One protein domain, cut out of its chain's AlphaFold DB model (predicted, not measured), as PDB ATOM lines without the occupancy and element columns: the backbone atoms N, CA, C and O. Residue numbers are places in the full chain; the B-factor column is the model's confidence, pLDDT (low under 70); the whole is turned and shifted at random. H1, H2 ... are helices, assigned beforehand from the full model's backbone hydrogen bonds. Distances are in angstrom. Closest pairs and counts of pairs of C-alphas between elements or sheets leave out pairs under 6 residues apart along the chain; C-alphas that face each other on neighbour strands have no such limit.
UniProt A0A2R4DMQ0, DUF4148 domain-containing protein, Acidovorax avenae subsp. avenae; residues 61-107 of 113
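Overview. This is residues 61 to 107 of the 113 residues of the protein "DUF4148 domain-containing protein" of Acidovorax avenae subsp. avenae (UniProt A0A2R4DMQ0). What shape is it? H1 and H3 lie side by side, running opposite ways; H2 sticks out beyond H1's end as an arm, and residues 84 to 95 lead back from it to H3. What is it built of? The 47 printed residues hold three named helices, H1, H2, H3 in order, and no named strand: all helix. How closely is it built? It is loose, with a radius of gyration of the C-alphas of 11.9 A and spans of 39 by 18 by 8 A.

Arrangement. What touches H1, residues 61 to 72? H3, residues 96 to 106, touches it at a shallow tilt of 12 degrees, opposite ways; their closest C-alphas, of Glu 62 and Ala 105, are 5.0 A apart. Where is H2, residues 75 to 83? It is close to H1 but not clearly touching: their closest C-alphas, of Ala 70 and Leu 76, are 5.6 A apart. Their tilt is steep at 68 degrees, only just short of about perpendicular, and they run the same way. H2 and H3 are apart. Are the helix backbones complete? In H1, H2 and H3 every O i to N i+4 pair is within hydrogen-bond range.

Along the chain. Where does H1 begin? C-alpha 61 is at (164.364, 322.907, 188.284), and H1 is 16.6 A long. Where does H3 end? C-alpha 106 is at (170.840, 326.714, 186.957), and H3 is 16.1 A long; H2 is 12.6 A long.

Size, cuts and confidence. How large is it? The two C-alphas farthest apart, of Gly 85 and Gly 107, are 39.1 A apart. Is anything cut or long? The printed part has no cut; the link H1 to H2 is tight, H2 to H3 long. Where is the model's confidence low? Residue 107 is under 70.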
ATOM      1  N   ALA A  61     163.282 323.271 187.372       89.81
ATOM      2  CA  ALA A  61     164.364 322.907 188.284       89.81
ATOM      3  C   ALA A  61     164.675 324.042 189.268       89.81
ATOM      4  O   ALA A  61     164.753 323.808 190.472       89.81
ATOM      5  N   GLU A  62     164.757 325.278 188.777       89.50
ATOM      6  CA  GLU A  62     164.980 326.467 189.609       89.50
ATOM      7  C   GLU A  62     163.831 326.705 190.587       89.50
ATOM      8  O   GLU A  62     164.057 327.052 191.743       89.50
ATOM      9  N   VAL A  63     162.588 326.483 190.147       93.56
ATOM     10  CA  VAL A  63     161.413 326.586 191.020       93.56
ATOM     11  C   VAL A  63     161.474 325.542 192.134       93.56
ATOM     12  O   VAL A  63     161.223 325.869 193.290       93.56
ATOM     13  N   VAL A  64     161.836 324.295 191.819       93.50
ATOM     14  CA  VAL A  64     161.977 323.236 192.831       93.50
ATOM     15  C   VAL A  64     163.095 323.556 193.823       93.50
ATOM     16  O   VAL A  64     162.881 323.394 195.023       93.50
ATOM     17  N   ALA A  65     164.250 324.032 193.350       92.44
ATOM     18  CA  ALA A  65     165.359 324.429 194.215       92.44
ATOM     19  C   ALA A  65     164.964 325.572 195.160       92.44
ATOM     20  O   ALA A  65     165.197 325.492 196.364       92.44
ATOM     21  N   GLU A  66     164.281 326.596 194.650       91.56
ATOM     22  CA  GLU A  66     163.794 327.696 195.482       91.56
ATOM     23  C   GLU A  66     162.759 327.221 196.515       91.56
ATOM     24  O   GLU A  66     162.800 327.625 197.677       91.56
ATOM     25  N   LEU A  67     161.842 326.328 196.127       94.06
ATOM     26  CA  LEU A  67     160.869 325.768 197.064       94.06
ATOM     27  C   LEU A  67     161.544 324.937 198.158       94.06
ATOM     28  O   LEU A  67     161.125 325.014 199.312       94.06
ATOM     29  N   ALA A  68     162.552 324.133 197.816       92.75
ATOM     30  CA  ALA A  68     163.317 323.368 198.797       92.75
ATOM     31  C   ALA A  68     163.982 324.310 199.811       92.75
ATOM     32  O   ALA A  68     163.868 324.102 201.019       92.75
ATOM     33  N   CYS A  69     164.549 325.409 199.321       91.88
ATOM     34  CA  CYS A  69     165.122 326.454 200.149       91.88
ATOM     35  C   CYS A  69     164.150 327.113 201.101       91.88
ATOM     36  O   CYS A  69     164.422 327.199 202.295       91.88
ATOM     37  N   ALA A  70     163.001 327.542 200.590       92.62
ATOM     38  CA  ALA A  70     161.992 328.207 201.398       92.62
ATOM     39  C   ALA A  70     161.413 327.281 202.487       92.62
ATOM     40  O   ALA A  70     160.915 327.752 203.510       92.62
ATOM     41  N   ARG A  71     161.485 325.953 202.297       91.94
ATOM     42  CA  ARG A  71     161.171 324.971 203.349       91.94
ATOM     43  C   ARG A  71     162.289 324.877 204.379       91.94
ATOM     44  O   ARG A  71     161.997 324.909 205.570       91.94
ATOM     45  N   ALA A  72     163.539 324.769 203.931       91.38
ATOM     46  CA  ALA A  72     164.694 324.635 204.814       91.38
ATOM     47  C   ALA A  72     164.907 325.879 205.693       91.38
ATOM     48  O   ALA A  72     165.195 325.744 206.879       91.38
ATOM     49  N   SER A  73     164.685 327.078 205.145       90.81
ATOM     50  CA  SER A  73     164.771 328.350 205.876       90.81
ATOM     51  C   SER A  73     163.604 328.600 206.835       90.81
ATOM     52  O   SER A  73     163.661 329.518 207.654       90.81
ATOM     53  N   GLY A  74     162.519 327.825 206.716       91.75
ATOM     54  CA  GLY A  74     161.265 328.056 207.431       91.75
ATOM     55  C   GLY A  74     160.423 329.213 206.881       91.75
ATOM     56  O   GLY A  74     159.397 329.538 207.474       91.75
ATOM     57  N   GLU A  75     160.798 329.818 205.751       92.94
ATOM     58  CA  GLU A  75     160.063 330.930 205.134       92.94
ATOM     59  C   GLU A  75     158.619 330.553 204.786       92.94
ATOM     60  O   GLU A  75     157.693 331.287 205.128       92.94
ATOM     61  N   LEU A  76     158.401 329.370 204.199       93.00
ATOM     62  CA  LEU A  76     157.046 328.898 203.887       93.00
ATOM     63  C   LEU A  76     156.187 328.691 205.138       93.00
ATOM     64  O   LEU A  76     154.989 328.963 205.110       93.00
ATOM     65  N   ASP A  77     156.790 328.224 206.229       92.62
ATOM     66  CA  ASP A  77     156.088 328.027 207.496       92.62
ATOM     67  C   ASP A  77     155.743 329.370 208.152       92.62
ATOM     68  O   ASP A  77     154.617 329.578 208.597       92.62
ATOM     69  N   SER A  78     156.672 330.330 208.110       92.56
ATOM     70  CA  SER A  78     156.427 331.706 208.546       92.56
ATOM     71  C   SER A  78     155.271 332.343 207.770       92.56
ATOM     72  O   SER A  78     154.389 332.941 208.379       92.56
ATOM     73  N   MET A  79     155.233 332.200 206.442       92.44
ATOM     74  CA  MET A  79     154.130 332.717 205.620       92.44
ATOM     75  C   MET A  79     152.792 332.048 205.958       92.44
ATOM     76  O   MET A  79     151.761 332.717 206.000       92.44
ATOM     77  N   ALA A  80     152.798 330.737 206.225       92.81
ATOM     78  CA  ALA A  80     151.597 330.019 206.640       92.81
ATOM     79  C   ALA A  80     151.065 330.540 207.986       92.81
ATOM     80  O   ALA A  80     149.877 330.828 208.100       92.81
ATOM     81  N   LEU A  81     151.941 330.728 208.977       92.56
ATOM     82  CA  LEU A  81     151.589 331.255 210.302       92.56
ATOM     83  C   LEU A  81     151.059 332.691 210.245       92.56
ATOM     84  O   LEU A  81     150.058 332.996 210.896       92.56
ATOM     85  N   GLN A  82     151.653 333.537 209.401       91.75
ATOM     86  CA  GLN A  82     151.165 334.898 209.158       91.75
ATOM     87  C   GLN A  82     149.719 334.905 208.645       91.75
ATOM     88  O   GLN A  82     148.933 335.764 209.039       91.75
ATOM     89  N   GLY A  83     149.331 333.918 207.830       91.69
ATOM     90  CA  GLY A  83     147.946 333.750 207.374       91.69
ATOM     91  C   GLY A  83     146.945 333.491 208.508       91.69
ATOM     92  O   GLY A  83     145.767 333.816 208.374       91.69
ATOM     93  N   TYR A  84     147.413 332.967 209.640       92.81
ATOM     94  CA  TYR A  84     146.621 332.758 210.853       92.81
ATOM     95  C   TYR A  84     146.758 333.901 211.873       92.81
ATOM     96  O   TYR A  84     146.250 333.784 212.986       92.81
ATOM     97  N   GLY A  85     147.439 334.999 211.521       92.56
ATOM     98  CA  GLY A  85     147.709 336.113 212.435       92.56
ATOM     99  C   GLY A  85     148.719 335.775 213.535       92.56
ATOM    100  O   GLY A  85     148.771 336.465 214.551       92.56
ATOM    101  N   VAL A  86     149.496 334.705 213.358       92.69
ATOM    102  CA  VAL A  86     150.568 334.311 214.272       92.69
ATOM    103  C   VAL A  86     151.882 334.865 213.736       92.69
ATOM    104  O   VAL A  86     152.213 334.672 212.565       92.69
ATOM    105  N   GLU A  87     152.638 335.540 214.601       87.44
ATOM    106  CA  GLU A  87     153.981 336.009 214.264       87.44
ATOM    107  C   GLU A  87     154.859 334.832 213.823       87.44
ATOM    108  O   GLU A  87     154.948 333.796 214.488       87.44
ATOM    109  N   GLY A  88     155.484 334.996 212.660       81.12
ATOM    110  CA  GLY A  88     156.328 333.974 212.064       81.12
ATOM    111  C   GLY A  88     157.617 333.760 212.853       81.12
ATOM    112  O   GLY A  88     158.162 334.660 213.490       81.12
ATOM    113  N   ARG A  89     158.141 332.540 212.775       80.56
ATOM    114  CA  ARG A  89     159.467 332.186 213.294       80.56
ATOM    115  C   ARG A  89     160.577 332.834 212.443       80.56
ATOM    116  O   ARG A  89     160.367 333.032 211.246       80.56
ATOM    117  N   PRO A  90     161.747 333.168 213.026       83.00
ATOM    118  CA  PRO A  90     162.835 333.812 212.291       83.00
ATOM    119  C   PRO A  90     163.277 332.980 211.083       83.00
ATOM    120  O   PRO A  90     163.535 331.785 211.214       83.00
ATOM    121  N   ILE A  91     163.365 333.621 209.916       85.56
ATOM    122  CA  ILE A  91     163.785 332.971 208.670       85.56
ATOM    123  C   ILE A  91     165.312 332.871 208.658       85.56
ATOM    124  O   ILE A  91     165.998 333.897 208.642       85.56
ATOM    125  N   ASP A  92     165.847 331.652 208.606       81.44
ATOM    126  CA  ASP A  92     167.282 331.430 208.427       81.44
ATOM    127  C   ASP A  92     167.620 331.360 206.935       81.44
ATOM    128  O   ASP A  92     167.371 330.366 206.258       81.44
ATOM    129  N   ARG A  93     168.191 332.441 206.399       76.75
ATOM    130  CA  ARG A  93     168.628 332.512 204.995       76.75
ATOM    131  C   ARG A  93     170.058 332.021 204.777       76.75
ATOM    132  O   ARG A  93     170.531 332.035 203.645       76.75
ATOM    133  N   SER A  94     170.751 331.602 205.833       79.75
ATOM    134  CA  SER A  94     172.141 331.148 205.767       79.75
ATOM    135  C   SER A  94     172.292 329.665 205.414       79.75
ATOM    136  O   SER A  94     173.403 329.146 205.440       79.75
ATOM    137  N   VAL A  95     171.199 328.990 205.028       80.69
ATOM    138  CA  VAL A  95     171.188 327.558 204.706       80.69
ATOM    139  C   VAL A  95     172.138 327.262 203.531       80.69
ATOM    140  O   VAL A  95     171.830 327.611 202.389       80.69
ATOM    141  N   PRO A  96     173.283 326.589 203.756       76.94
ATOM    142  CA  PRO A  96     174.288 326.373 202.713       76.94
ATOM    143  C   PRO A  96     173.781 325.461 201.588       76.94
ATOM    144  O   PRO A  96     174.189 325.609 200.435       76.94
ATOM    145  N   GLU A  97     172.832 324.568 201.889       79.62
ATOM    146  CA  GLU A  97     172.198 323.697 200.892       79.62
ATOM    147  C   GLU A  97     171.480 324.486 199.790       79.62
ATOM    148  O   GLU A  97     171.403 324.024 198.651       79.62
ATOM    149  N   CYS A  98     171.033 325.707 200.087       83.56
ATOM    150  CA  CYS A  98     170.340 326.546 199.123       83.56
ATOM    151  C   CYS A  98     171.207 327.074 198.002       83.56
ATOM    152  O   CYS A  98     170.789 327.128 196.843       83.56
ATOM    153  N   VAL A  99     172.432 327.449 198.351       83.19
ATOM    154  CA  VAL A  99     173.414 327.918 197.378       83.19
ATOM    155  C   VAL A  99     173.753 326.773 196.428       83.19
ATOM    156  O   VAL A  99     173.731 326.948 195.211       83.19
ATOM    157  N   GLN A 100     173.961 325.573 196.974       82.00
ATOM    158  CA  GLN A 100     174.280 324.388 196.187       82.00
ATOM    159  C   GLN A 100     173.126 323.978 195.258       82.00
ATOM    160  O   GLN A 100     173.350 323.694 194.081       82.00
ATOM    161  N   GLN A 101     171.885 323.979 195.756       82.81
ATOM    162  CA  GLN A 101     170.696 323.616 194.977       82.81
ATOM    163  C   GLN A 101     170.431 324.589 193.827       82.81
ATOM    164  O   GLN A 101     170.031 324.154 192.749       82.81
ATOM    165  N   ARG A 102     170.698 325.886 194.017       81.94
ATOM    166  CA  ARG A 102     170.570 326.882 192.949       81.94
ATOM    167  C   ARG A 102     171.606 326.672 191.846       81.94
ATOM    168  O   ARG A 102     171.228 326.671 190.683       81.94
ATOM    169  N   VAL A 103     172.869 326.417 192.194       83.06
ATOM    170  CA  VAL A 103     173.932 326.129 191.208       83.06
ATOM    171  C   VAL A 103     173.601 324.877 190.390       83.06
ATOM    172  O   VAL A 103     173.700 324.887 189.165       83.06
ATOM    173  N   LEU A 104     173.131 323.816 191.055       81.56
ATOM    174  CA  LEU A 104     172.700 322.585 190.390       81.56
ATOM    175  C   LEU A 104     171.484 322.809 189.476       81.56
ATOM    176  O   LEU A 104     171.412 322.226 188.397       81.56
ATOM    177  N   ALA A 105     170.533 323.646 189.894       81.44
ATOM    178  CA  ALA A 105     169.315 323.924 189.139       81.44
ATOM    179  C   ALA A 105     169.524 324.872 187.950       81.44
ATOM    180  O   ALA A 105     168.835 324.724 186.942       81.44
ATOM    181  N   SER A 106     170.469 325.810 188.051       79.62
ATOM    182  CA  SER A 106     170.840 326.714 186.957       79.62
ATOM    183  C   SER A 106     171.607 326.004 185.839       79.62
ATOM    184  O   SER A 106     171.752 326.557 184.754       79.62
ATOM    185  N   GLY A 107     172.066 324.767 186.064       69.50
ATOM    186  CA  GLY A 107     172.791 324.002 185.052       69.50
ATOM    187  C   GLY A 107     174.163 324.588 184.720       69.50
ATOM    188  O   GLY A 107     174.743 324.210 183.704       69.50
TER     189      GLY A 107